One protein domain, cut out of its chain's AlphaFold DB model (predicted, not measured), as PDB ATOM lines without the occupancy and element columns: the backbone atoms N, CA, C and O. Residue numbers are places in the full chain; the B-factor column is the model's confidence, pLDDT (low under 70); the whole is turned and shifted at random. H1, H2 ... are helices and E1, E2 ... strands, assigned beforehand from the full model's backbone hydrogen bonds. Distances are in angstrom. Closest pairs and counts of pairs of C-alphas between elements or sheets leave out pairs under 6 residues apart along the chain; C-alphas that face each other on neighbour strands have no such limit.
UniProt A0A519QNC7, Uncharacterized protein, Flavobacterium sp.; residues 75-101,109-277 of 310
ATOM      1  N   ASN A  75      83.997   2.947 -62.784       97.81
ATOM      2  CA  ASN A  75      84.989   3.952 -63.168       97.81
ATOM      3  C   ASN A  75      85.150   5.041 -62.101       97.81
ATOM      4  O   ASN A  75      86.226   5.617 -62.000       97.81
ATOM      5  N   PHE A  76      84.142   5.252 -61.248       95.81
ATOM      6  CA  PHE A  76      84.236   6.102 -60.062       95.81
ATOM      7  C   PHE A  76      85.475   5.782 -59.197       95.81
ATOM      8  O   PHE A  76      86.308   6.650 -58.931       95.81
ATOM      9  N   HIS A  77      85.650   4.510 -58.816       96.56
ATOM     10  CA  HIS A  77      86.797   4.077 -58.007       96.56
ATOM     11  C   HIS A  77      88.110   4.214 -58.776       96.56
ATOM     12  O   HIS A  77      89.136   4.572 -58.200       96.56
ATOM     13  N   PHE A  78      88.079   3.940 -60.083       97.88
ATOM     14  CA  PHE A  78      89.230   4.154 -60.950       97.88
ATOM     15  C   PHE A  78      89.646   5.630 -60.972       97.88
ATOM     16  O   PHE A  78      90.831   5.898 -60.830       97.88
ATOM     17  N   GLY A  79      88.703   6.572 -61.079       97.00
ATOM     18  CA  GLY A  79      88.987   8.007 -61.097       97.00
ATOM     19  C   GLY A  79      89.731   8.481 -59.846       97.00
ATOM     20  O   GLY A  79      90.732   9.185 -59.945       97.00
ATOM     21  N   ILE A  80      89.309   8.007 -58.670       97.56
ATOM     22  CA  ILE A  80      89.978   8.314 -57.396       97.56
ATOM     23  C   ILE A  80      91.385   7.701 -57.344       97.56
ATOM     24  O   ILE A  80      92.359   8.370 -56.997       97.56
ATOM     25  N   LEU A  81      91.502   6.417 -57.686       97.44
ATOM     26  CA  LEU A  81      92.720   5.638 -57.467       97.44
ATOM     27  C   LEU A  81      93.791   5.838 -58.552       97.44
ATOM     28  O   LEU A  81      94.979   5.680 -58.280       97.44
ATOM     29  N   ALA A  82      93.402   6.179 -59.780       96.06
ATOM     30  CA  ALA A  82      94.330   6.448 -60.878       96.06
ATOM     31  C   ALA A  82      94.909   7.876 -60.842       96.06
ATOM     32  O   ALA A  82      95.874   8.161 -61.558       96.06
ATOM     33  N   GLY A  83      94.328   8.761 -60.025       94.69
ATOM     34  CA  GLY A  83      94.738  10.154 -59.880       94.69
ATOM     35  C   GLY A  83      96.070  10.364 -59.156       94.69
ATOM     36  O   GLY A  83      96.659   9.472 -58.535       94.69
ATOM     37  N   THR A  84      96.555  11.603 -59.211       96.81
ATOM     38  CA  THR A  84      97.799  12.027 -58.560       96.81
ATOM     39  C   THR A  84      97.693  11.975 -57.038       96.81
ATOM     40  O   THR A  84      98.683  11.667 -56.382       96.81
ATOM     41  N   ILE A  85      96.511  12.236 -56.471       97.06
ATOM     42  CA  ILE A  85      96.279  12.260 -55.017       97.06
ATOM     43  C   ILE A  85      96.584  10.886 -54.400       97.06
ATOM     44  O   ILE A  85      97.399  10.788 -53.479       97.06
ATOM     45  N   HIS A  86      96.025   9.815 -54.971       97.69
ATOM     46  CA  HIS A  86      96.328   8.446 -54.544       97.69
ATOM     47  C   HIS A  86      97.786   8.065 -54.808       97.69
ATOM     48  O   HIS A  86      98.442   7.462 -53.962       97.69
ATOM     49  N   ASN A  87      98.338   8.460 -55.958       95.88
ATOM     50  CA  ASN A  87      99.737   8.179 -56.286       95.88
ATOM     51  C   ASN A  87     100.708   8.814 -55.271       95.88
ATOM     52  O   ASN A  87     101.678   8.184 -54.851       95.88
ATOM     53  N   VAL A  88     100.435  10.044 -54.833       95.81
ATOM     54  CA  VAL A  88     101.223  10.752 -53.816       95.81
ATOM     55  C   VAL A  88     101.159  10.038 -52.462       95.81
ATOM     56  O   VAL A  88     102.198   9.876 -51.821       95.81
ATOM     57  N   TRP A  89      99.979   9.556 -52.055       97.25
ATOM     58  CA  TRP A  89      99.824   8.709 -50.868       97.25
ATOM     59  C   TRP A  89     100.625   7.407 -51.001       97.25
ATOM     60  O   TRP A  89     101.419   7.056 -50.127       97.25
ATOM     61  N   ALA A  90     100.504   6.731 -52.144       96.06
ATOM     62  CA  ALA A  90     101.191   5.477 -52.408       96.06
ATOM     63  C   ALA A  90     102.718   5.614 -52.320       96.06
ATOM     64  O   ALA A  90     103.361   4.814 -51.648       96.06
ATOM     65  N   TRP A  91     103.312   6.651 -52.916       94.56
ATOM     66  CA  TRP A  91     104.755   6.902 -52.807       94.56
ATOM     67  C   TRP A  91     105.218   7.262 -51.396       94.56
ATOM     68  O   TRP A  91     106.373   7.011 -51.056       94.56
ATOM     69  N   LYS A  92     104.346   7.851 -50.573       94.75
ATOM     70  CA  LYS A  92     104.689   8.231 -49.201       94.75
ATOM     71  C   LYS A  92     104.726   7.032 -48.253       94.75
ATOM     72  O   LYS A  92     105.605   6.992 -47.392       94.75
ATOM     73  N   TYR A  93     103.775   6.105 -48.384       94.44
ATOM     74  CA  TYR A  93     103.565   5.024 -47.411       94.44
ATOM     75  C   TYR A  93     103.997   3.640 -47.897       94.44
ATOM     76  O   TYR A  93     104.213   2.751 -47.077       94.44
ATOM     77  N   SER A  94     104.168   3.441 -49.205       92.62
ATOM     78  CA  SER A  94     104.646   2.165 -49.734       92.62
ATOM     79  C   SER A  94     106.171   2.077 -49.752       92.62
ATOM     80  O   SER A  94     106.888   3.073 -49.800       92.62
ATOM     81  N   SER A  95     106.677   0.847 -49.786       93.00
ATOM     82  CA  SER A  95     108.092   0.584 -50.076       93.00
ATOM     83  C   SER A  95     108.431   0.801 -51.558       93.00
ATOM     84  O   SER A  95     107.548   0.859 -52.419       93.00
ATOM     85  N   THR A  96     109.725   0.851 -51.877       93.50
ATOM     86  CA  THR A  96     110.237   0.929 -53.251       93.50
ATOM     87  C   THR A  96     111.116  -0.276 -53.588       93.50
ATOM     88  O   THR A  96     111.714  -0.904 -52.712       93.50
ATOM     89  N   LEU A  97     111.209  -0.611 -54.876       92.19
ATOM     90  CA  LEU A  97     112.257  -1.481 -55.406       92.19
ATOM     91  C   LEU A  97     113.354  -0.600 -56.012       92.19
ATOM     92  O   LEU A  97     113.195  -0.046 -57.098       92.19
ATOM     93  N   GLY A  98     114.468  -0.451 -55.299       89.38
ATOM     94  CA  GLY A  98     115.472   0.548 -55.655       89.38
ATOM     95  C   GLY A  98     114.927   1.963 -55.451       89.38
ATOM     96  O   GLY A  98     114.185   2.215 -54.504       89.38
ATOM     97  N   SER A  99     115.298   2.891 -56.331       85.38
ATOM     98  CA  SER A  99     115.024   4.321 -56.149       85.38
ATOM     99  C   SER A  99     113.890   4.878 -57.013       85.38
ATOM    100  O   SER A  99     113.377   5.946 -56.713       85.38
ATOM    101  N   ASN A 100     113.471   4.186 -58.077       87.88
ATOM    102  CA  ASN A 100     112.526   4.728 -59.068       87.88
ATOM    103  C   ASN A 100     111.259   3.888 -59.283       87.88
ATOM    104  O   ASN A 100     110.447   4.216 -60.147       87.88
ATOM    105  N   THR A 101     111.109   2.791 -58.545       93.31
ATOM    106  CA  THR A 101     110.029   1.826 -58.753       93.31
ATOM    107  C   THR A 101     109.232   1.684 -57.470       93.31
ATOM    108  O   THR A 101     109.770   1.256 -56.448       93.31
ATOM    109  N   VAL A 109      98.906   1.056 -48.218       94.06
ATOM    110  CA  VAL A 109      98.425   2.126 -49.096       94.06
ATOM    111  C   VAL A 109      96.912   2.110 -49.219       94.06
ATOM    112  O   VAL A 109      96.282   3.108 -48.918       94.06
ATOM    113  N   PHE A 110      96.320   1.016 -49.704       94.50
ATOM    114  CA  PHE A 110      94.897   0.985 -50.054       94.50
ATOM    115  C   PHE A 110      93.997   0.938 -48.817       94.50
ATOM    116  O   PHE A 110      93.053   1.712 -48.732       94.50
ATOM    117  N   GLU A 111      94.304   0.065 -47.856       92.88
ATOM    118  CA  GLU A 111      93.535  -0.072 -46.609       92.88
ATOM    119  C   GLU A 111      93.631   1.175 -45.721       92.88
ATOM    120  O   GLU A 111      92.744   1.428 -44.914       92.88
ATOM    121  N   THR A 112      94.694   1.966 -45.876       95.12
ATOM    122  CA  THR A 112      94.913   3.212 -45.133       95.12
ATOM    123  C   THR A 112      94.516   4.451 -45.934       95.12
ATOM    124  O   THR A 112      94.480   5.543 -45.370       95.12
ATOM    125  N   PHE A 113      94.234   4.329 -47.235       97.31
ATOM    126  CA  PHE A 113      93.899   5.481 -48.062       97.31
ATOM    127  C   PHE A 113      92.547   6.054 -47.617       97.31
ATOM    128  O   PHE A 113      91.531   5.356 -47.674       97.31
ATOM    129  N   PRO A 114      92.502   7.320 -47.179       97.12
ATOM    130  CA  PRO A 114      91.277   7.918 -46.684       97.12
ATOM    131  C   PRO A 114      90.406   8.345 -47.868       97.12
ATOM    132  O   PRO A 114      90.577   9.428 -48.428       97.12
ATOM    133  N   PHE A 115      89.474   7.484 -48.276       96.44
ATOM    134  CA  PHE A 115      88.502   7.800 -49.325       96.44
ATOM    135  C   PHE A 115      87.613   8.994 -48.932       96.44
ATOM    136  O   PHE A 115      87.335   9.174 -47.738       96.44
ATOM    137  N   PRO A 116      87.117   9.790 -49.898       95.44
ATOM    138  CA  PRO A 116      86.179  10.863 -49.584       95.44
ATOM    139  C   PRO A 116      84.895  10.294 -48.947       95.44
ATOM    140  O   PRO A 116      84.385   9.265 -49.384       95.44
ATOM    141  N   GLN A 117      84.404  10.925 -47.872       90.69
ATOM    142  CA  GLN A 117      83.403  10.325 -46.967       90.69
ATOM    143  C   GLN A 117      81.945  10.731 -47.254       90.69
ATOM    144  O   GLN A 117      81.036  10.064 -46.774       90.69
ATOM    145  N   ASN A 118      81.701  11.808 -48.010       87.31
ATOM    146  CA  ASN A 118      80.366  12.411 -48.162       87.31
ATOM    147  C   ASN A 118      80.067  12.815 -49.614       87.31
ATOM    148  O   ASN A 118      79.659  13.948 -49.870       87.31
ATOM    149  N   LEU A 119      80.308  11.918 -50.572       92.38
ATOM    150  CA  LEU A 119      80.009  12.227 -51.966       92.38
ATOM    151  C   LEU A 119      78.501  12.319 -52.185       92.38
ATOM    152  O   LEU A 119      77.732  11.479 -51.717       92.38
ATOM    153  N   ASN A 120      78.085  13.334 -52.934       93.94
ATOM    154  CA  ASN A 120      76.736  13.377 -53.477       93.94
ATOM    155  C   ASN A 120      76.669  12.649 -54.833       93.94
ATOM    156  O   ASN A 120      77.688  12.374 -55.468       93.94
ATOM    157  N   TYR A 121      75.448  12.371 -55.298       95.06
ATOM    158  CA  TYR A 121      75.209  11.672 -56.565       95.06
ATOM    159  C   TYR A 121      75.907  12.338 -57.763       95.06
ATOM    160  O   TYR A 121      76.512  11.656 -58.585       95.06
ATOM    161  N   GLN A 122      75.879  13.672 -57.832       95.12
ATOM    162  CA  GLN A 122      76.491  14.425 -58.927       95.12
ATOM    163  C   GLN A 122      78.022  14.291 -58.928       95.12
ATOM    164  O   GLN A 122      78.635  14.199 -59.989       95.12
ATOM    165  N   GLN A 123      78.651  14.250 -57.752       95.06
ATOM    166  CA  GLN A 123      80.091  14.028 -57.620       95.06
ATOM    167  C   GLN A 123      80.483  12.605 -58.017       95.06
ATOM    168  O   GLN A 123      81.468  12.426 -58.734       95.06
ATOM    169  N   GLU A 124      79.703  11.600 -57.609       95.94
ATOM    170  CA  GLU A 124      79.917  10.217 -58.046       95.94
ATOM    171  C   GLU A 124      79.792  10.071 -59.565       95.94
ATOM    172  O   GLU A 124      80.641   9.437 -60.188       95.94
ATOM    173  N   GLU A 125      78.760  10.664 -60.170       97.06
ATOM    174  CA  GLU A 125      78.524  10.616 -61.616       97.06
ATOM    175  C   GLU A 125      79.611  11.362 -62.403       97.06
ATOM    176  O   GLU A 125      80.092  10.871 -63.427       97.06
ATOM    177  N   SER A 126      80.052  12.517 -61.897       97.00
ATOM    178  CA  SER A 126      81.170  13.276 -62.465       97.00
ATOM    179  C   SER A 126      82.457  12.447 -62.466       97.00
ATOM    180  O   SER A 126      83.115  12.321 -63.501       97.00
ATOM    181  N   LEU A 127      82.782  11.809 -61.335       97.56
ATOM    182  CA  LEU A 127      83.948  10.934 -61.198       97.56
ATOM    183  C   LEU A 127      83.848   9.666 -62.056       97.56
ATOM    184  O   LEU A 127      84.846   9.238 -62.634       97.56
ATOM    185  N   GLU A 128      82.658   9.074 -62.166       98.06
ATOM    186  CA  GLU A 128      82.401   7.946 -63.066       98.06
ATOM    187  C   GLU A 128      82.677   8.347 -64.522       98.06
ATOM    188  O   GLU A 128      83.451   7.677 -65.204       98.06
ATOM    189  N   SER A 129      82.117   9.477 -64.958       98.38
ATOM    190  CA  SER A 129      82.231   9.976 -66.331       98.38
ATOM    191  C   SER A 129      83.670  10.339 -66.694       98.38
ATOM    192  O   SER A 129      84.175   9.920 -67.738       98.38
ATOM    193  N   ILE A 130      84.371  11.088 -65.833       98.44
ATOM    194  CA  ILE A 130      85.764  11.473 -66.104       98.44
ATOM    195  C   ILE A 130      86.716  10.278 -66.003       98.44
ATOM    196  O   ILE A 130      87.649  10.167 -66.802       98.44
ATOM    197  N   GLY A 131      86.462   9.357 -65.067       98.31
ATOM    198  CA  GLY A 131      87.218   8.117 -64.929       98.31
ATOM    199  C   GLY A 131      87.093   7.243 -66.176       98.31
ATOM    200  O   GLY A 131      88.101   6.746 -66.680       98.31
ATOM    201  N   GLU A 132      85.880   7.108 -66.719       98.50
ATOM    202  CA  GLU A 132      85.630   6.394 -67.970       98.50
ATOM    203  C   GLU A 132      86.315   7.082 -69.153       98.50
ATOM    204  O   GLU A 132      87.061   6.431 -69.888       98.50
ATOM    205  N   ALA A 133      86.136   8.399 -69.301       98.69
ATOM    206  CA  ALA A 133      86.738   9.174 -70.380       98.69
ATOM    207  C   ALA A 133      88.271   9.055 -70.385       98.69
ATOM    208  O   ALA A 133      88.869   8.793 -71.429       98.69
ATOM    209  N   TYR A 134      88.920   9.185 -69.221       98.69
ATOM    210  CA  TYR A 134      90.365   8.993 -69.092       98.69
ATOM    211  C   TYR A 134      90.778   7.559 -69.433       98.69
ATOM    212  O   TYR A 134      91.713   7.347 -70.213       98.69
ATOM    213  N   HIS A 135      90.102   6.565 -68.844       98.19
ATOM    214  CA  HIS A 135      90.437   5.160 -69.041       98.19
ATOM    215  C   HIS A 135      90.339   4.769 -70.519       98.19
ATOM    216  O   HIS A 135      91.261   4.147 -71.057       98.19
ATOM    217  N   GLU A 136      89.242   5.149 -71.169       98.31
ATOM    218  CA  GLU A 136      88.959   4.812 -72.556       98.31
ATOM    219  C   GLU A 136      89.864   5.574 -73.521       98.31
ATOM    220  O   GLU A 136      90.460   4.950 -74.399       98.31
ATOM    221  N   HIS A 137      90.083   6.875 -73.310       98.69
ATOM    222  CA  HIS A 137      91.034   7.652 -74.112       98.69
ATOM    223  C   HIS A 137      92.438   7.048 -74.052       98.69
ATOM    224  O   HIS A 137      93.072   6.814 -75.081       98.69
ATOM    225  N   ARG A 138      92.913   6.704 -72.847       98.44
ATOM    226  CA  ARG A 138      94.202   6.029 -72.663       98.44
ATOM    227  C   ARG A 138      94.244   4.685 -73.393       98.44
ATOM    228  O   ARG A 138      95.258   4.370 -74.015       98.44
ATOM    229  N   ARG A 139      93.169   3.891 -73.317       98.00
ATOM    230  CA  ARG A 139      93.067   2.586 -73.987       98.00
ATOM    231  C   ARG A 139      93.144   2.737 -75.504       98.00
ATOM    232  O   ARG A 139      93.939   2.041 -76.131       98.00
ATOM    233  N   GLN A 140      92.369   3.652 -76.079       98.44
ATOM    234  CA  GLN A 140      92.358   3.917 -77.519       98.44
ATOM    235  C   GLN A 140      93.701   4.451 -78.003       98.44
ATOM    236  O   GLN A 140      94.227   3.969 -79.001       98.44
ATOM    237  N   LEU A 141      94.316   5.361 -77.248       98.56
ATOM    238  CA  LEU A 141      95.646   5.872 -77.554       98.56
ATOM    239  C   LEU A 141      96.701   4.755 -77.554       98.56
ATOM    240  O   LEU A 141      97.526   4.675 -78.458       98.56
ATOM    241  N   MET A 142      96.663   3.855 -76.567       98.31
ATOM    242  CA  MET A 142      97.560   2.696 -76.513       98.31
ATOM    243  C   MET A 142      97.370   1.745 -77.697       98.31
ATOM    244  O   MET A 142      98.363   1.282 -78.257       98.31
ATOM    245  N   LEU A 143      96.121   1.459 -78.075       98.19
ATOM    246  CA  LEU A 143      95.801   0.626 -79.237       98.19
ATOM    247  C   LEU A 143      96.263   1.293 -80.536       98.19
ATOM    248  O   LEU A 143      96.940   0.652 -81.333       98.19
ATOM    249  N   GLY A 144      95.979   2.586 -80.699       98.06
ATOM    250  CA  GLY A 144      96.365   3.371 -81.866       98.06
ATOM    251  C   GLY A 144      97.878   3.483 -82.039       98.06
ATOM    252  O   GLY A 144      98.381   3.333 -83.146       98.06
ATOM    253  N   MET A 145      98.635   3.682 -80.957       98.19
ATOM    254  CA  MET A 145     100.104   3.676 -81.019       98.19
ATOM    255  C   MET A 145     100.698   2.257 -81.035       98.19
ATOM    256  O   MET A 145     101.892   2.099 -81.277       98.19
ATOM    257  N   GLN A 146      99.911   1.224 -80.718       98.00
ATOM    258  CA  GLN A 146     100.382  -0.128 -80.388       98.00
ATOM    259  C   GLN A 146     101.492  -0.128 -79.315       98.00
ATOM    260  O   GLN A 146     102.501  -0.834 -79.407       98.00
ATOM    261  N   LEU A 147     101.316   0.694 -78.277       97.44
ATOM    262  CA  LEU A 147     102.255   0.840 -77.166       97.44
ATOM    263  C   LEU A 147     101.616   0.426 -75.838       97.44
ATOM    264  O   LEU A 147     100.476   0.764 -75.529       97.44
ATOM    265  N   GLY A 148     102.389  -0.282 -75.013       96.25
ATOM    266  CA  GLY A 148     101.993  -0.627 -73.648       96.25
ATOM    267  C   GLY A 148     102.107   0.549 -72.670       96.25
ATOM    268  O   GLY A 148     102.793   1.539 -72.941       96.25
ATOM    269  N   LEU A 149     101.515   0.382 -71.480       95.88
ATOM    270  CA  LEU A 149     101.440   1.397 -70.416       95.88
ATOM    271  C   LEU A 149     102.781   2.090 -70.144       95.88
ATOM    272  O   LEU A 149     102.836   3.312 -70.100       95.88
ATOM    273  N   THR A 150     103.875   1.339 -70.009       95.12
ATOM    274  CA  THR A 150     105.188   1.915 -69.681       95.12
ATOM    275  C   THR A 150     105.636   2.969 -70.690       95.12
ATOM    276  O   THR A 150     106.104   4.035 -70.298       95.12
ATOM    277  N   LYS A 151     105.484   2.696 -71.991       97.00
ATOM    278  CA  LYS A 151     105.887   3.639 -73.043       97.00
ATOM    279  C   LYS A 151     104.933   4.834 -73.092       97.00
ATOM    280  O   LYS A 151     105.402   5.966 -73.162       97.00
ATOM    281  N   THR A 152     103.631   4.596 -72.948       98.00
ATOM    282  CA  THR A 152     102.619   5.660 -72.876       98.00
ATOM    283  C   THR A 152     102.866   6.607 -71.703       98.00
ATOM    284  O   THR A 152     102.865   7.818 -71.893       98.00
ATOM    285  N   TYR A 153     103.161   6.094 -70.504       97.50
ATOM    286  CA  TYR A 153     103.436   6.942 -69.340       97.50
ATOM    287  C   TYR A 153     104.814   7.621 -69.398       97.50
ATOM    288  O   TYR A 153     104.975   8.724 -68.881       97.50
ATOM    289  N   ASN A 154     105.806   7.033 -70.076       96.75
ATOM    290  CA  ASN A 154     107.056   7.745 -70.357       96.75
ATOM    291  C   ASN A 154     106.822   8.972 -71.254       96.75
ATOM    292  O   ASN A 154     107.401  10.022 -70.994       96.75
ATOM    293  N   LEU A 155     105.947   8.864 -72.262       97.75
ATOM    294  CA  LEU A 155     105.517  10.007 -73.079       97.75
ATOM    295  C   LEU A 155     104.673  10.989 -72.256       97.75
ATOM    296  O   LEU A 155     104.919  12.193 -72.289       97.75
ATOM    297  N   PHE A 156     103.742  10.487 -71.439       97.88
ATOM    298  CA  PHE A 156     102.927  11.299 -70.532       97.88
ATOM    299  C   PHE A 156     103.783  12.170 -69.603       97.88
ATOM    300  O   PHE A 156     103.461  13.336 -69.407       97.88
ATOM    301  N   HIS A 157     104.904  11.660 -69.093       96.75
ATOM    302  CA  HIS A 157     105.817  12.426 -68.240       96.75
ATOM    303  C   HIS A 157     106.961  13.132 -68.993       96.75
ATOM    304  O   HIS A 157     107.794  13.756 -68.338       96.75
ATOM    305  N   SER A 158     107.005  13.095 -70.331       96.06
ATOM    306  CA  SER A 158     108.005  13.834 -71.116       96.06
ATOM    307  C   SER A 158     107.610  15.305 -71.297       96.06
ATOM    308  O   SER A 158     106.589  15.615 -71.918       96.06
ATOM    309  N   ASN A 159     108.441  16.221 -70.796       95.31
ATOM    310  CA  ASN A 159     108.281  17.670 -70.987       95.31
ATOM    311  C   ASN A 159     108.644  18.142 -72.404       95.31
ATOM    312  O   ASN A 159     108.431  19.306 -72.732       95.31
ATOM    313  N   ALA A 160     109.141  17.241 -73.253       96.25
ATOM    314  CA  ALA A 160     109.381  17.500 -74.666       96.25
ATOM    315  C   ALA A 160     108.087  17.675 -75.468       96.25
ATOM    316  O   ALA A 160     108.141  18.171 -76.586       96.25
ATOM    317  N   ILE A 161     106.944  17.254 -74.921       95.56
ATOM    318  CA  ILE A 161     105.627  17.404 -75.540       95.56
ATOM    319  C   ILE A 161     104.881  18.490 -74.774       95.56
ATOM    320  O   ILE A 161     104.534  18.294 -73.608       95.56
ATOM    321  N   THR A 162     104.610  19.619 -75.418       93.88
ATOM    322  CA  THR A 162     103.801  20.716 -74.869       93.88
ATOM    323  C   THR A 162     102.744  21.132 -75.883       93.88
ATOM    324  O   THR A 162     102.792  20.717 -77.037       93.88
ATOM    325  N   VAL A 163     101.783  21.954 -75.461       89.44
ATOM    326  CA  VAL A 163     100.763  22.493 -76.374       89.44
ATOM    327  C   VAL A 163     101.400  23.403 -77.434       89.44
ATOM    328  O   VAL A 163     100.905  23.494 -78.549       89.44
ATOM    329  N   GLN A 164     102.506  24.067 -77.091       89.75
ATOM    330  CA  GLN A 164     103.173  25.046 -77.946       89.75
ATOM    331  C   GLN A 164     104.202  24.416 -78.886       89.75
ATOM    332  O   GLN A 164     104.387  24.897 -80.000       89.75
ATOM    333  N   ALA A 165     104.911  23.383 -78.428       91.62
ATOM    334  CA  ALA A 165     106.007  22.785 -79.176       91.62
ATOM    335  C   ALA A 165     106.245  21.317 -78.805       91.62
ATOM    336  O   ALA A 165     106.018  20.889 -77.668       91.62
ATOM    337  N   VAL A 166     106.793  20.579 -79.769       95.12
ATOM    338  CA  VAL A 166     107.320  19.226 -79.592       95.12
ATOM    339  C   VAL A 166     108.819  19.246 -79.875       95.12
ATOM    340  O   VAL A 166     109.252  19.676 -80.941       95.12
ATOM    341  N   ASN A 167     109.632  18.779 -78.929       95.75
ATOM    342  CA  ASN A 167     111.057  18.571 -79.159       95.75
ATOM    343  C   ASN A 167     111.296  17.169 -79.732       95.75
ATOM    344  O   ASN A 167     111.438  16.195 -78.994       95.75
ATOM    345  N   GLU A 168     111.394  17.083 -81.055       92.88
ATOM    346  CA  GLU A 168     111.623  15.833 -81.794       92.88
ATOM    347  C   GLU A 168     112.954  15.144 -81.458       92.88
ATOM    348  O   GLU A 168     113.098  13.940 -81.659       92.88
ATOM    349  N   LYS A 169     113.931  15.885 -80.919       93.00
ATOM    350  CA  LYS A 169     115.234  15.329 -80.522       93.00
ATOM    351  C   LYS A 169     115.194  14.632 -79.162       93.00
ATOM    352  O   LYS A 169     116.175  13.986 -78.793       93.00
ATOM    353  N   ASP A 170     114.103  14.763 -78.403       95.56
ATOM    354  CA  ASP A 170     113.939  14.038 -77.145       95.56
ATOM    355  C   ASP A 170     113.937  12.524 -77.372       95.56
ATOM    356  O   ASP A 170     113.373  12.006 -78.338       95.56
ATOM    357  N   LYS A 171     114.528  11.787 -76.430       94.75
ATOM    358  CA  LYS A 171     114.664  10.331 -76.520       94.75
ATOM    359  C   LYS A 171     113.310   9.625 -76.627       94.75
ATOM    360  O   LYS A 171     113.221   8.635 -77.352       94.75
ATOM    361  N   GLN A 172     112.288  10.067 -75.888       95.31
ATOM    362  CA  GLN A 172     110.974   9.414 -75.911       95.31
ATOM    363  C   GLN A 172     110.222   9.761 -77.196       95.31
ATOM    364  O   GLN A 172     109.645   8.868 -77.814       95.31
ATOM    365  N   VAL A 173     110.282  11.023 -77.625       96.69
ATOM    366  CA  VAL A 173     109.623  11.503 -78.849       96.69
ATOM    367  C   VAL A 173     110.231  10.861 -80.099       96.69
ATOM    368  O   VAL A 173     109.506  10.275 -80.899       96.69
ATOM    369  N   ALA A 174     111.560  10.854 -80.227       97.12
ATOM    370  CA  ALA A 174     112.250  10.198 -81.338       97.12
ATOM    371  C   ALA A 174     111.979   8.683 -81.378       97.12
ATOM    372  O   ALA A 174     111.845   8.087 -82.451       97.12
ATOM    373  N   ALA A 175     111.884   8.036 -80.208       97.38
ATOM    374  CA  ALA A 175     111.534   6.621 -80.121       97.38
ATOM    375  C   ALA A 175     110.081   6.350 -80.541       97.38
ATOM    376  O   ALA A 175     109.834   5.313 -81.159       97.38
ATOM    377  N   LEU A 176     109.148   7.256 -80.227       97.69
ATOM    378  CA  LEU A 176     107.762   7.187 -80.691       97.69
ATOM    379  C   LEU A 176     107.695   7.319 -82.214       97.69
ATOM    380  O   LEU A 176     107.156   6.420 -82.848       97.69
ATOM    381  N   GLN A 177     108.297   8.363 -82.795       97.25
ATOM    382  CA  GLN A 177     108.303   8.573 -84.250       97.25
ATOM    383  C   GLN A 177     108.817   7.329 -84.982       97.25
ATOM    384  O   GLN A 177     108.114   6.730 -85.789       97.25
ATOM    385  N   LYS A 178     110.002   6.845 -84.589       97.50
ATOM    386  CA  LYS A 178     110.610   5.645 -85.179       97.50
ATOM    387  C   LYS A 178     109.746   4.390 -85.021       97.50
ATOM    388  O   LYS A 178     109.856   3.476 -85.836       97.50
ATOM    389  N   HIS A 179     108.974   4.281 -83.938       97.62
ATOM    390  CA  HIS A 179     108.055   3.162 -83.722       97.62
ATOM    391  C   HIS A 179     106.864   3.240 -84.679       97.62
ATOM    392  O   HIS A 179     106.557   2.232 -85.313       97.62
ATOM    393  N   LEU A 180     106.248   4.416 -84.816       97.44
ATOM    394  CA  LEU A 180     105.112   4.638 -85.715       97.44
ATOM    395  C   LEU A 180     105.515   4.450 -87.185       97.44
ATOM    396  O   LEU A 180     104.831   3.745 -87.912       97.44
ATOM    397  N   ASP A 181     106.688   4.943 -87.596       97.06
ATOM    398  CA  ASP A 181     107.187   4.778 -88.974       97.06
ATOM    399  C   ASP A 181     107.402   3.306 -89.367       97.06
ATOM    400  O   ASP A 181     107.373   2.946 -90.544       97.06
ATOM    401  N   LYS A 182     107.683   2.445 -88.384       97.50
ATOM    402  CA  LYS A 182     108.011   1.027 -88.601       97.50
ATOM    403  C   LYS A 182     106.829   0.089 -88.425       97.50
ATOM    404  O   LYS A 182     106.906  -1.054 -88.875       97.50
ATOM    405  N   THR A 183     105.796   0.519 -87.712       97.00
ATOM    406  CA  THR A 183     104.705  -0.354 -87.291       97.00
ATOM    407  C   THR A 183     103.497  -0.092 -88.169       97.00
ATOM    408  O   THR A 183     102.982   1.015 -88.237       97.00
ATOM    409  N   VAL A 184     103.029  -1.127 -88.854       95.88
ATOM    410  CA  VAL A 184     101.819  -1.038 -89.675       95.88
ATOM    411  C   VAL A 184     100.579  -0.879 -88.794       95.88
ATOM    412  O   VAL A 184     100.500  -1.462 -87.710       95.88
ATOM    413  N   ASN A 185      99.584  -0.144 -89.299       95.44
ATOM    414  CA  ASN A 185      98.306   0.120 -88.628       95.44
ATOM    415  C   ASN A 185      98.448   0.859 -87.286       95.44
ATOM    416  O   ASN A 185      97.757   0.532 -86.319       95.44
ATOM    417  N   THR A 186      99.355   1.833 -87.212       97.50
ATOM    418  CA  THR A 186      99.379   2.806 -86.115       97.50
ATOM    419  C   THR A 186      98.773   4.136 -86.542       97.50
ATOM    420  O   THR A 186      98.715   4.450 -87.729       97.50
ATOM    421  N   ILE A 187      98.347   4.929 -85.563       98.06
ATOM    422  CA  ILE A 187      97.970   6.333 -85.767       98.06
ATOM    423  C   ILE A 187      99.173   7.171 -86.218       98.06
ATOM    424  O   ILE A 187     100.329   6.769 -86.044       98.06
ATOM    425  N   SER A 188      98.901   8.345 -86.780       98.00
ATOM    426  CA  SER A 188      99.940   9.306 -87.146       98.00
ATOM    427  C   SER A 188     100.668   9.859 -85.916       98.00
ATOM    428  O   SER A 188     100.178   9.804 -84.783       98.00
ATOM    429  N   PHE A 189     101.860  10.419 -86.138       97.25
ATOM    430  CA  PHE A 189     102.627  11.062 -85.074       97.25
ATOM    431  C   PHE A 189     101.857  12.221 -84.428       97.25
ATOM    432  O   PHE A 189     101.781  12.285 -83.203       97.25
ATOM    433  N   ASP A 190     101.206  13.068 -85.227       96.94
ATOM    434  CA  ASP A 190     100.424  14.198 -84.719       96.94
ATOM    435  C   ASP A 190      99.240  13.733 -83.861       96.94
ATOM    436  O   ASP A 190      99.034  14.249 -82.762       96.94
ATOM    437  N   GLU A 191      98.506  12.703 -84.297       98.00
ATOM    438  CA  GLU A 191      97.423  12.102 -83.505       98.00
ATOM    439  C   GLU A 191      97.937  11.522 -82.182       98.00
ATOM    440  O   GLU A 191      97.289  11.678 -81.145       98.00
ATOM    441  N   ALA A 192      99.118  10.896 -82.182       98.19
ATOM    442  CA  ALA A 192      99.738  10.388 -80.963       98.19
ATOM    443  C   ALA A 192     100.113  11.523 -79.994       98.19
ATOM    444  O   ALA A 192      99.832  11.429 -78.796       98.19
ATOM    445  N   ILE A 193     100.700  12.615 -80.498       98.25
ATOM    446  CA  ILE A 193     101.038  13.801 -79.697       98.25
ATOM    447  C   ILE A 193      99.778  14.437 -79.101       98.25
ATOM    448  O   ILE A 193      99.722  14.661 -77.888       98.25
ATOM    449  N   GLN A 194      98.747  14.674 -79.919       98.31
ATOM    450  CA  GLN A 194      97.469  15.215 -79.447       98.31
ATOM    451  C   GLN A 194      96.802  14.274 -78.441       98.31
ATOM    452  O   GLN A 194      96.274  14.720 -77.422       98.31
ATOM    453  N   GLY A 195      96.908  12.963 -78.656       98.56
ATOM    454  CA  GLY A 195      96.451  11.951 -77.717       98.56
ATOM    455  C   GLY A 195      97.127  12.061 -76.349       98.56
ATOM    456  O   GLY A 195      96.442  12.014 -75.327       98.56
ATOM    457  N   ILE A 196      98.449  12.258 -76.299       98.56
ATOM    458  CA  ILE A 196      99.188  12.444 -75.040       98.56
ATOM    459  C   ILE A 196      98.794  13.754 -74.344       98.56
ATOM    460  O   ILE A 196      98.613  13.762 -73.123       98.56
ATOM    461  N   LEU A 197      98.624  14.848 -75.091       98.56
ATOM    462  CA  LEU A 197      98.159  16.125 -74.538       98.56
ATOM    463  C   LEU A 197      96.749  15.998 -73.951       98.56
ATOM    464  O   LEU A 197      96.527  16.387 -72.803       98.56
ATOM    465  N   LYS A 198      95.826  15.365 -74.683       98.69
ATOM    466  CA  LYS A 198      94.464  15.109 -74.208       98.69
ATOM    467  C   LYS A 198      94.444  14.199 -72.982       98.69
ATOM    468  O   LYS A 198      93.667  14.425 -72.059       98.69
ATOM    469  N   LEU A 199      95.335  13.208 -72.923       98.62
ATOM    470  CA  LEU A 199      95.464  12.337 -71.757       98.62
ATOM    471  C   LEU A 199      95.869  13.127 -70.501       98.62
ATOM    472  O   LEU A 199      95.351  12.854 -69.421       98.62
ATOM    473  N   ARG A 200      96.757  14.123 -70.627       98.56
ATOM    474  CA  ARG A 200      97.119  15.025 -69.517       98.56
ATOM    475  C   ARG A 200      95.970  15.936 -69.119       98.56
ATOM    476  O   ARG A 200      95.728  16.090 -67.931       98.56
ATOM    477  N   GLU A 201      95.253  16.497 -70.086       98.56
ATOM    478  CA  GLU A 201      94.071  17.325 -69.825       98.56
ATOM    479  C   GLU A 201      93.012  16.551 -69.021       98.56
ATOM    480  O   GLU A 201      92.543  17.032 -67.990       98.56
ATOM    481  N   LEU A 202      92.697  15.321 -69.437       98.69
ATOM    482  CA  LEU A 202      91.775  14.440 -68.716       98.69
ATOM    483  C   LEU A 202      92.305  14.076 -67.322       98.69
ATOM    484  O   LEU A 202      91.523  13.994 -66.381       98.69
ATOM    485  N   HIS A 203      93.623  13.901 -67.165       98.50
ATOM    486  CA  HIS A 203      94.241  13.661 -65.854       98.50
ATOM    487  C   HIS A 203      94.026  14.835 -64.894       98.50
ATOM    488  O   HIS A 203      93.699  14.626 -63.731       98.50
ATOM    489  N   VAL A 204      94.191  16.067 -65.388       98.44
ATOM    490  CA  VAL A 204      93.937  17.288 -64.606       98.44
ATOM    491  C   VAL A 204      92.472  17.344 -64.185       98.44
ATOM    492  O   VAL A 204      92.188  17.518 -63.006       98.44
ATOM    493  N   GLN A 205      91.543  17.136 -65.122       98.31
ATOM    494  CA  GLN A 205      90.104  17.137 -64.829       98.31
ATOM    495  C   GLN A 205      89.716  16.057 -63.812       98.31
ATOM    496  O   GLN A 205      88.907  16.312 -62.924       98.31
ATOM    497  N   MET A 206      90.318  14.870 -63.916       98.19
ATOM    498  CA  MET A 206      90.116  13.775 -62.972       98.19
ATOM    499  C   MET A 206      90.596  14.157 -61.566       98.19
ATOM    500  O   MET A 206      89.837  14.013 -60.613       98.19
ATOM    501  N   ASP A 207      91.806  14.704 -61.424       97.94
ATOM    502  CA  ASP A 207      92.328  15.134 -60.120       97.94
ATOM    503  C   ASP A 207      91.505  16.281 -59.501       97.94
ATOM    504  O   ASP A 207      91.280  16.297 -58.290       97.94
ATOM    505  N   GLU A 208      91.016  17.219 -60.317       96.75
ATOM    506  CA  GLU A 208      90.118  18.297 -59.880       96.75
ATOM    507  C   GLU A 208      88.754  17.761 -59.415       96.75
ATOM    508  O   GLU A 208      88.215  18.229 -58.412       96.75
ATOM    509  N   ALA A 209      88.205  16.746 -60.091       96.75
ATOM    510  CA  ALA A 209      86.982  16.071 -59.652       96.75
ATOM    511  C   ALA A 209      87.191  15.310 -58.330       96.75
ATOM    512  O   ALA A 209      86.303  15.285 -57.479       96.75
ATOM    513  N   VAL A 210      88.377  14.730 -58.118       97.19
ATOM    514  CA  VAL A 210      88.722  14.093 -56.839       97.19
ATOM    515  C   VAL A 210      88.846  15.139 -55.729       97.19
ATOM    516  O   VAL A 210      88.307  14.923 -54.645       97.19
ATOM    517  N   LEU A 211      89.482  16.292 -55.978       95.19
ATOM    518  CA  LEU A 211      89.498  17.404 -55.017       95.19
ATOM    519  C   LEU A 211      88.093  17.874 -54.642       95.19
ATOM    520  O   LEU A 211      87.838  18.155 -53.471       95.19
ATOM    521  N   ASP A 212      87.201  17.969 -55.626       93.81
ATOM    522  CA  ASP A 212      85.805  18.333 -55.405       93.81
ATOM    523  C   ASP A 212      85.101  17.319 -54.494       93.81
ATOM    524  O   ASP A 212      84.462  17.712 -53.519       93.81
ATOM    525  N   ALA A 213      85.311  16.020 -54.723       95.19
ATOM    526  CA  ALA A 213      84.774  14.956 -53.873       95.19
ATOM    527  C   ALA A 213      85.304  14.998 -52.428       95.19
ATOM    528  O   ALA A 213      84.593  14.620 -51.497       95.19
ATOM    529  N   TYR A 214      86.533  15.480 -52.220       94.19
ATOM    530  CA  TYR A 214      87.067  15.760 -50.883       94.19
ATOM    531  C   TYR A 214      86.564  17.082 -50.280       94.19
ATOM    532  O   TYR A 214      86.769  17.320 -49.089       94.19
ATOM    533  N   GLY A 215      85.929  17.951 -51.072       92.19
ATOM    534  CA  GLY A 215      85.552  19.304 -50.662       92.19
ATOM    535  C   GLY A 215      86.744  20.258 -50.539       92.19
ATOM    536  O   GLY A 215      86.675  21.240 -49.810       92.19
ATOM    537  N   TRP A 216      87.860  19.969 -51.215       92.62
ATOM    538  CA  TRP A 216      89.112  20.740 -51.128       92.62
ATOM    539  C   TRP A 216      89.326  21.680 -52.314       92.62
ATOM    540  O   TRP A 216      90.386  22.296 -52.444       92.62
ATOM    541  N   ARG A 217      88.348  21.783 -53.211       86.75
ATOM    542  CA  ARG A 217      88.446  22.638 -54.389       86.75
ATOM    543  C   ARG A 217      88.406  24.121 -53.992       86.75
ATOM    544  O   ARG A 217      87.601  24.475 -53.133       86.75
ATOM    545  N   PRO A 218      89.219  25.004 -54.605       80.69
ATOM    546  CA  PRO A 218      89.142  26.442 -54.361       80.69
ATOM    547  C   PRO A 218      87.720  26.969 -54.528       80.69
ATOM    548  O   PRO A 218      87.095  26.815 -55.575       80.69
ATOM    549  N   SER A 219      87.213  27.585 -53.468       75.75
ATOM    550  CA  SER A 219      85.886  28.179 -53.406       75.75
ATOM    551  C   SER A 219      85.978  29.449 -52.581       75.75
ATOM    552  O   SER A 219      86.671  29.481 -51.567       75.75
ATOM    553  N   THR A 220      85.245  30.487 -52.980       70.88
ATOM    554  CA  THR A 220      85.121  31.727 -52.196       70.88
ATOM    555  C   THR A 220      84.485  31.497 -50.824       70.88
ATOM    556  O   THR A 220      84.538  32.378 -49.972       70.88
ATOM    557  N   LEU A 221      83.884  30.322 -50.616       69.75
ATOM    558  CA  LEU A 221      83.256  29.906 -49.368       69.75
ATOM    559  C   LEU A 221      84.224  29.193 -48.410       69.75
ATOM    560  O   LEU A 221      83.873  29.014 -47.246       69.75
ATOM    561  N   LEU A 222      85.410  28.776 -48.872       69.75
ATOM    562  CA  LEU A 222      86.393  28.097 -48.027       69.75
ATOM    563  C   LEU A 222      87.374  29.102 -47.399       69.75
ATOM    564  O   LEU A 222      87.861  30.001 -48.091       69.75
ATOM    565  N   PRO A 223      87.714  28.945 -46.107       68.75
ATOM    566  CA  PRO A 223      88.773  29.712 -45.468       68.75
ATOM    567  C   PRO A 223      90.127  29.568 -46.187       68.75
ATOM    568  O   PRO A 223      90.431  28.506 -46.748       68.75
ATOM    569  N   PRO A 224      90.995  30.597 -46.130       65.88
ATOM    570  CA  PRO A 224      92.368  30.486 -46.610       65.88
ATOM    571  C   PRO A 224      93.083  29.287 -45.968       65.88
ATOM    572  O   PRO A 224      93.144  29.178 -44.747       65.88
ATOM    573  N   GLY A 225      93.632  28.393 -46.794       69.12
ATOM    574  CA  GLY A 225      94.320  27.174 -46.343       69.12
ATOM    575  C   GLY A 225      93.456  25.908 -46.322       69.12
ATOM    576  O   GLY A 225      94.000  24.812 -46.186       69.12
ATOM    577  N   GLU A 226      92.139  26.014 -46.524       75.38
ATOM    578  CA  GLU A 226      91.276  24.832 -46.638       75.38
ATOM    579  C   GLU A 226      91.197  24.275 -48.060       75.38
ATOM    580  O   GLU A 226      91.081  23.058 -48.227       75.38
ATOM    581  N   SER A 227      91.332  25.133 -49.069       84.81
ATOM    582  CA  SER A 227      91.377  24.733 -50.472       84.81
ATOM    583  C   SER A 227      92.782  24.394 -50.959       84.81
ATOM    584  O   SER A 227      93.773  24.956 -50.487       84.81
ATOM    585  N   VAL A 228      92.869  23.547 -51.981       90.56
ATOM    586  CA  VAL A 228      94.123  23.169 -52.631       90.56
ATOM    587  C   VAL A 228      94.099  23.560 -54.102       90.56
ATOM    588  O   VAL A 228      93.265  23.093 -54.866       90.56
ATOM    589  N   GLU A 229      95.077  24.356 -54.524       92.75
ATOM    590  CA  GLU A 229      95.358  24.580 -55.943       92.75
ATOM    591  C   GLU A 229      96.416  23.586 -56.431       92.75
ATOM    592  O   GLU A 229      97.599  23.717 -56.094       92.75
ATOM    593  N   LEU A 230      96.010  22.601 -57.240       94.75
ATOM    594  CA  LEU A 230      96.900  21.521 -57.690       94.75
ATOM    595  C   LEU A 230      98.040  22.012 -58.575       94.75
ATOM    596  O   LEU A 230      99.165  21.526 -58.438       94.75
ATOM    597  N   ARG A 231      97.747  22.985 -59.451       95.94
ATOM    598  CA  ARG A 231      98.707  23.604 -60.376       95.94
ATOM    599  C   ARG A 231      99.530  22.538 -61.100       95.94
ATOM    600  O   ARG A 231     100.733  22.439 -60.883       95.94
ATOM    601  N   HIS A 232      98.879  21.685 -61.894       97.69
ATOM    602  CA  HIS A 232      99.573  20.626 -62.628       97.69
ATOM    603  C   HIS A 232     100.608  21.181 -63.601       97.69
ATOM    604  O   HIS A 232     100.409  22.204 -64.253       97.69
ATOM    605  N   GLY A 233     101.705  20.450 -63.740       97.50
ATOM    606  CA  GLY A 233     102.814  20.822 -64.598       97.50
ATOM    607  C   GLY A 233     103.941  19.810 -64.493       97.50
ATOM    608  O   GLY A 233     103.782  18.732 -63.919       97.50
ATOM    609  N   PHE A 234     105.095  20.151 -65.058       97.50
ATOM    610  CA  PHE A 234     106.299  19.349 -64.895       97.50
ATOM    611  C   PHE A 234     107.046  19.805 -63.652       97.50
ATOM    612  O   PHE A 234     107.588  20.907 -63.622       97.50
ATOM    613  N   TYR A 235     107.070  18.942 -62.644       97.50
ATOM    614  CA  TYR A 235     107.779  19.190 -61.398       97.50
ATOM    615  C   TYR A 235     108.705  18.038 -61.082       97.50
ATOM    616  O   TYR A 235     108.432  16.877 -61.407       97.50
ATOM    617  N   ASP A 236     109.780  18.376 -60.390       96.25
ATOM    618  CA  ASP A 236     110.660  17.388 -59.817       96.25
ATOM    619  C   ASP A 236     110.012  16.726 -58.600       96.25
ATOM    620  O   ASP A 236     109.165  17.271 -57.876       96.25
ATOM    621  N   VAL A 237     110.369  15.464 -58.436       93.44
ATOM    622  CA  VAL A 237     109.880  14.599 -57.383       93.44
ATOM    623  C   VAL A 237     111.092  14.124 -56.597       93.44
ATOM    624  O   VAL A 237     111.796  13.218 -57.027       93.44
ATOM    625  N   ASP A 238     111.340  14.758 -55.453       88.44
ATOM    626  CA  ASP A 238     112.624  14.673 -54.736       88.44
ATOM    627  C   ASP A 238     112.998  13.268 -54.242       88.44
ATOM    628  O   ASP A 238     114.168  12.984 -54.005       88.44
ATOM    629  N   TYR A 239     112.018  12.372 -54.100       86.88
ATOM    630  CA  TYR A 239     112.252  10.971 -53.739       86.88
ATOM    631  C   TYR A 239     112.655  10.083 -54.929       86.88
ATOM    632  O   TYR A 239     112.903   8.893 -54.740       86.88
ATOM    633  N   LEU A 240     112.713  10.631 -56.147       92.19
ATOM    634  CA  LEU A 240     113.169   9.935 -57.347       92.19
ATOM    635  C   LEU A 240     114.616  10.325 -57.711       92.19
ATOM    636  O   LEU A 240     115.071  11.421 -57.386       92.19
ATOM    637  N   PRO A 241     115.344   9.460 -58.443       91.50
ATOM    638  CA  PRO A 241     116.688   9.751 -58.929       91.50
ATOM    639  C   PRO A 241     116.749  10.978 -59.827       91.50
ATOM    640  O   PRO A 241     115.835  11.244 -60.607       91.50
ATOM    641  N   GLU A 242     117.891  11.660 -59.804       90.25
ATOM    642  CA  GLU A 242     118.091  12.924 -60.513       90.25
ATOM    643  C   GLU A 242     117.804  12.862 -62.014       90.25
ATOM    644  O   GLU A 242     117.265  13.798 -62.596       90.25
ATOM    645  N   ASN A 243     118.138  11.731 -62.631       89.12
ATOM    646  CA  ASN A 243     117.964  11.479 -64.055       89.12
ATOM    647  C   ASN A 243     116.526  11.101 -64.454       89.12
ATOM    648  O   ASN A 243     116.265  10.885 -65.637       89.12
ATOM    649  N   ASP A 244     115.609  10.964 -63.492       88.94
ATOM    650  CA  ASP A 244     114.244  10.477 -63.713       88.94
ATOM    651  C   ASP A 244     113.220  11.101 -62.741       88.94
ATOM    652  O   ASP A 244     112.161  10.517 -62.510       88.94
ATOM    653  N   ARG A 245     113.520  12.263 -62.146       94.06
ATOM    654  CA  ARG A 245     112.659  12.895 -61.130       94.06
ATOM    655  C   ARG A 245     111.563  13.792 -61.681       94.06
ATOM    656  O   ARG A 245     110.566  13.995 -60.995       94.06
ATOM    657  N   THR A 246     111.703  14.294 -62.903       95.38
ATOM    658  CA  THR A 246     110.683  15.161 -63.498       95.38
ATOM    659  C   THR A 246     109.459  14.340 -63.900       95.38
ATOM    660  O   THR A 246     109.555  13.317 -64.593       95.38
ATOM    661  N   ARG A 247     108.282  14.776 -63.450       96.06
ATOM    662  CA  ARG A 247     106.988  14.164 -63.764       96.06
ATOM    663  C   ARG A 247     105.974  15.246 -64.090       96.06
ATOM    664  O   ARG A 247     105.946  16.281 -63.438       96.06
ATOM    665  N   PHE A 248     105.090  14.969 -65.047       97.50
ATOM    666  CA  PHE A 248     103.797  15.650 -65.089       97.50
ATOM    667  C   PHE A 248     102.986  15.264 -63.838       97.50
ATOM    668  O   PHE A 248     102.616  14.098 -63.689       97.50
ATOM    669  N   THR A 249     102.818  16.198 -62.903       97.50
ATOM    670  CA  THR A 249     102.222  15.989 -61.572       97.50
ATOM    671  C   THR A 249     101.767  17.332 -60.981       97.50
ATOM    672  O   THR A 249     101.848  18.364 -61.643       97.50
ATOM    673  N   ILE A 250     101.285  17.330 -59.740       97.56
ATOM    674  CA  ILE A 250     100.872  18.532 -59.004       97.56
ATOM    675  C   ILE A 250     102.074  19.270 -58.401       97.56
ATOM    676  O   ILE A 250     103.106  18.656 -58.087       97.56
ATOM    677  N   HIS A 251     101.920  20.579 -58.202       97.19
ATOM    678  CA  HIS A 251     102.951  21.450 -57.643       97.19
ATOM    679  C   HIS A 251     103.459  20.935 -56.278       97.19
ATOM    680  O   HIS A 251     102.653  20.449 -55.478       97.19
ATOM    681  N   PRO A 252     104.763  21.064 -55.947       96.00
ATOM    682  CA  PRO A 252     105.325  20.561 -54.687       96.00
ATOM    683  C   PRO A 252     104.585  21.035 -53.428       96.00
ATOM    684  O   PRO A 252     104.318  20.238 -52.533       96.00
ATOM    685  N   GLU A 253     104.180  22.304 -53.384       93.00
ATOM    686  CA  GLU A 253     103.362  22.833 -52.279       93.00
ATOM    687  C   GLU A 253     101.966  22.196 -52.218       93.00
ATOM    688  O   GLU A 253     101.526  21.800 -51.142       93.00
ATOM    689  N   ALA A 254     101.297  21.999 -53.361       94.50
ATOM    690  CA  ALA A 254     100.006  21.310 -53.401       94.50
ATOM    691  C   ALA A 254     100.135  19.863 -52.905       94.50
ATOM    692  O   ALA A 254      99.302  19.385 -52.143       94.50
ATOM    693  N   ARG A 255     101.232  19.186 -53.268       95.62
ATOM    694  CA  ARG A 255     101.552  17.829 -52.808       95.62
ATOM    695  C   ARG A 255     101.684  17.741 -51.288       95.62
ATOM    696  O   ARG A 255     101.172  16.792 -50.700       95.62
ATOM    697  N   LYS A 256     102.361  18.708 -50.658       94.19
ATOM    698  CA  LYS A 256     102.495  18.774 -49.193       94.19
ATOM    699  C   LYS A 256     101.134  18.950 -48.524       94.19
ATOM    700  O   LYS A 256     100.816  18.191 -47.613       94.19
ATOM    701  N   ILE A 257     100.327  19.891 -49.017       94.31
ATOM    702  CA  ILE A 257      98.995  20.176 -48.464       94.31
ATOM    703  C   ILE A 257      98.075  18.956 -48.610       94.31
ATOM    704  O   ILE A 257      97.422  18.564 -47.648       94.31
ATOM    705  N   VAL A 258      98.067  18.307 -49.780       95.62
ATOM    706  CA  VAL A 258      97.292  17.077 -50.025       95.62
ATOM    707  C   VAL A 258      97.699  15.969 -49.057       95.62
ATOM    708  O   VAL A 258      96.834  15.362 -48.439       95.62
ATOM    709  N   LEU A 259      99.001  15.715 -48.884       95.88
ATOM    710  CA  LEU A 259      99.477  14.697 -47.941       95.88
ATOM    711  C   LEU A 259      99.065  14.994 -46.503       95.88
ATOM    712  O   LEU A 259      98.669  14.075 -45.791       95.88
ATOM    713  N   GLN A 260      99.155  16.256 -46.083       95.31
ATOM    714  CA  GLN A 260      98.736  16.667 -44.750       95.31
ATOM    715  C   GLN A 260      97.235  16.420 -44.546       95.31
ATOM    716  O   GLN A 260      96.860  15.740 -43.596       95.31
ATOM    717  N   LYS A 261      96.390  16.893 -45.468       94.88
ATOM    718  CA  LYS A 261      94.935  16.722 -45.382       94.88
ATOM    719  C   LYS A 261      94.504  15.256 -45.437       94.88
ATOM    720  O   LYS A 261      93.594  14.858 -44.716       94.88
ATOM    721  N   LEU A 262      95.161  14.435 -46.264       96.81
ATOM    722  CA  LEU A 262      94.930  12.988 -46.273       96.81
ATOM    723  C   LEU A 262      95.300  12.376 -44.916       96.81
ATOM    724  O   LEU A 262      94.530  11.597 -44.371       96.81
ATOM    725  N   LEU A 263      96.448  12.736 -44.338       96.56
ATOM    726  CA  LEU A 263      96.857  12.204 -43.039       96.56
ATOM    727  C   LEU A 263      95.876  12.588 -41.919       96.56
ATOM    728  O   LEU A 263      95.495  11.729 -41.127       96.56
ATOM    729  N   GLU A 264      95.430  13.844 -41.885       95.81
ATOM    730  CA  GLU A 264      94.397  14.324 -40.956       95.81
ATOM    731  C   GLU A 264      93.094  13.523 -41.121       95.81
ATOM    732  O   GLU A 264      92.587  12.957 -40.153       95.81
ATOM    733  N   LEU A 265      92.612  13.361 -42.357       96.00
ATOM    734  CA  LEU A 265      91.401  12.590 -42.640       96.00
ATOM    735  C   LEU A 265      91.545  11.105 -42.272       96.00
ATOM    736  O   LEU A 265      90.594  10.495 -41.786       96.00
ATOM    737  N   ASN A 266      92.721  10.508 -42.487       96.56
ATOM    738  CA  ASN A 266      92.993   9.131 -42.082       96.56
ATOM    739  C   ASN A 266      92.892   8.966 -40.557       96.56
ATOM    740  O   ASN A 266      92.260   8.016 -40.095       96.56
ATOM    741  N   HIS A 267      93.452   9.900 -39.783       95.75
ATOM    742  CA  HIS A 267      93.326   9.896 -38.325       95.75
ATOM    743  C   HIS A 267      91.870  10.057 -37.874       95.75
ATOM    744  O   HIS A 267      91.412   9.277 -37.038       95.75
ATOM    745  N   ASP A 268      91.119  10.976 -38.479       95.25
ATOM    746  CA  ASP A 268      89.701  11.180 -38.169       95.25
ATOM    747  C   ASP A 268      88.848   9.937 -38.457       95.25
ATOM    748  O   ASP A 268      87.975   9.571 -37.664       95.25
ATOM    749  N   ILE A 269      89.079   9.279 -39.600       93.88
ATOM    750  CA  ILE A 269      88.401   8.025 -39.960       93.88
ATOM    751  C   ILE A 269      88.754   6.944 -38.941       93.88
ATOM    752  O   ILE A 269      87.855   6.307 -38.394       93.88
ATOM    753  N   HIS A 270      90.039   6.786 -38.623       92.81
ATOM    754  CA  HIS A 270      90.490   5.795 -37.656       92.81
ATOM    755  C   HIS A 270      89.853   6.005 -36.273       92.81
ATOM    756  O   HIS A 270      89.363   5.056 -35.658       92.81
ATOM    757  N   GLU A 271      89.787   7.245 -35.785       94.25
ATOM    758  CA  GLU A 271      89.107   7.551 -34.527       94.25
ATOM    759  C   GLU A 271      87.619   7.188 -34.558       94.25
ATOM    760  O   GLU A 271      87.088   6.674 -33.567       94.25
ATOM    761  N   LYS A 272      86.931   7.446 -35.678       93.25
ATOM    762  CA  LYS A 272      85.520   7.072 -35.863       93.25
ATOM    763  C   LYS A 272      85.342   5.556 -35.874       93.25
ATOM    764  O   LYS A 272      84.432   5.064 -35.211       93.25
ATOM    765  N   GLU A 273      86.215   4.815 -36.551       91.81
ATOM    766  CA  GLU A 273      86.199   3.346 -36.570       91.81
ATOM    767  C   GLU A 273      86.427   2.751 -35.176       91.81
ATOM    768  O   GLU A 273      85.716   1.829 -34.772       91.81
ATOM    769  N   VAL A 274      87.374   3.306 -34.409       92.75
ATOM    770  CA  VAL A 274      87.624   2.912 -33.014       92.75
ATOM    771  C   VAL A 274      86.396   3.188 -32.147       92.75
ATOM    772  O   VAL A 274      85.966   2.307 -31.403       92.75
ATOM    773  N   LYS A 275      85.790   4.379 -32.262       93.00
ATOM    774  CA  LYS A 275      84.557   4.740 -31.536       93.00
ATOM    775  C   LYS A 275      83.374   3.841 -31.916       93.00
ATOM    776  O   LYS A 275      82.571   3.511 -31.049       93.00
ATOM    777  N   ALA A 276      83.284   3.421 -33.177       91.88
ATOM    778  CA  ALA A 276      82.256   2.509 -33.677       91.88
ATOM    779  C   ALA A 276      82.520   1.029 -33.337       91.88
ATOM    780  O   ALA A 276      81.686   0.179 -33.644       91.88
ATOM    781  N   GLY A 277      83.667   0.699 -32.730       89.56
ATOM    782  CA  GLY A 277      84.054  -0.683 -32.432       89.56
ATOM    783  C   GLY A 277      84.381  -1.518 -33.674       89.56
ATOM    784  O   GLY A 277      84.419  -2.741 -33.588       89.56
TER     785      GLY A 277
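This is residues 75 to 101 and 109 to 277 of the 310 residues of an uncharacterized protein of Flavobacterium sp. (UniProt A0A519QNC7). Two long helices, H3 and H6, run side by side in opposite ways, and shorter helices cross or meet them: H1 and H4 cross H6, and H5 sits at the end where H6 begins. Toward the other end of H6, H2 links this pair to a third long helix, H7, which runs away from the body, and residues 271 to 277, of which 271 to 275 belong to H7, stick out, while the small hairpin of E2 and E3 is beside H6. The printed part has 196 residues with seven named helices and three named strands, in the order H1, H2, E1, H3, H4, H5, H6, E2, E3, H7; E2 and E3 form an antiparallel sheet of two. The class is mostly helix. The whole is compact, with a radius of gyration of the C-alphas of 18.4 A, yet elongated in outline, with spans of 62 by 37 by 34 A.

H1, residues 75 to 82, touches residues 124 to 132 of H3, residues 121 to 145, at a steep tilt of 69 degrees, only just short of about perpendicular; the closest C-alphas, of Phe 76 and Glu 128, are 4.0 A apart. H6, residues 189 to 214, is the hub and touches five other helices. It touches H3 with 25 pairs of C-alphas within 8 A, at a shallow tilt of 20 degrees, opposite ways, closest at the C-alphas of Tyr 134 and Leu 202, 5.6 A. H1 touches residues 206 to 210 of H6 about perpendicular, at 82 degrees, closest at the C-alphas of Ile 80 and Val 210, 5.9 A. H2, residues 84 to 93, and H6 only just touch, with 3 pairs of C-alphas within 8 A, closest at Thr 84 and Asp 207, 6.5 A. H4, residues 149 to 156, touches residues 196 to 200 of H6 about perpendicular, at 90 degrees, closest at the C-alphas of Phe 156 and Ile 196, 6.0 A. H5, residues 171 to 182, only just touches H6, with 3 pairs, closest at the C-alphas of Gln 177 and Phe 189, 6.3 A. E2, residues 233 to 236, and E3, residues 246 to 249, are an antiparallel hairpin; N 233 and O 249 are 3.0 A apart and N 247 and O 235 are 2.9 A apart, within hydrogen-bond range. H6 and E3 are near each other, with 5 pairs of C-alphas within 10 A. H7, residues 252 to 275, touches H2 with residues 255 to 262, closest at the C-alphas of Trp 89 and Leu 259, 6.7 A; H6 and H7 are apart. E1, residues 95 to 97, pairs with no named strand, and H2 and E1 meet only through their link. Every O i to N i+4 pair is within hydrogen-bond range in H1, H2, H3, H4, H6 and H7, and 7 of 8 are in H5.

H1 begins at C-alpha 75, at (84.989, 3.952, -63.168). H3 is 35.8 A long from first to last C-alpha, H6 37.9 A and H7 34.9 A, while H5 is 16.6 A and H2 14.4 A. H6 begins at C-alpha 189, at (102.627, 11.062, -85.074). H7 ends at C-alpha 275, at (84.557, 4.740, -31.536).

The two C-alphas farthest apart, of Lys 182 and Lys 275, are 61.8 A apart. Residues 102 to 108 are not printed, and C-alphas 101 and 109 are 15.1 A apart across this cut. The links H4 to H5 and H6 to E2 are long, with 14 and 18 residues. The mean pLDDT of the printed part is 94.4, and residues 221 to 225 are under 70.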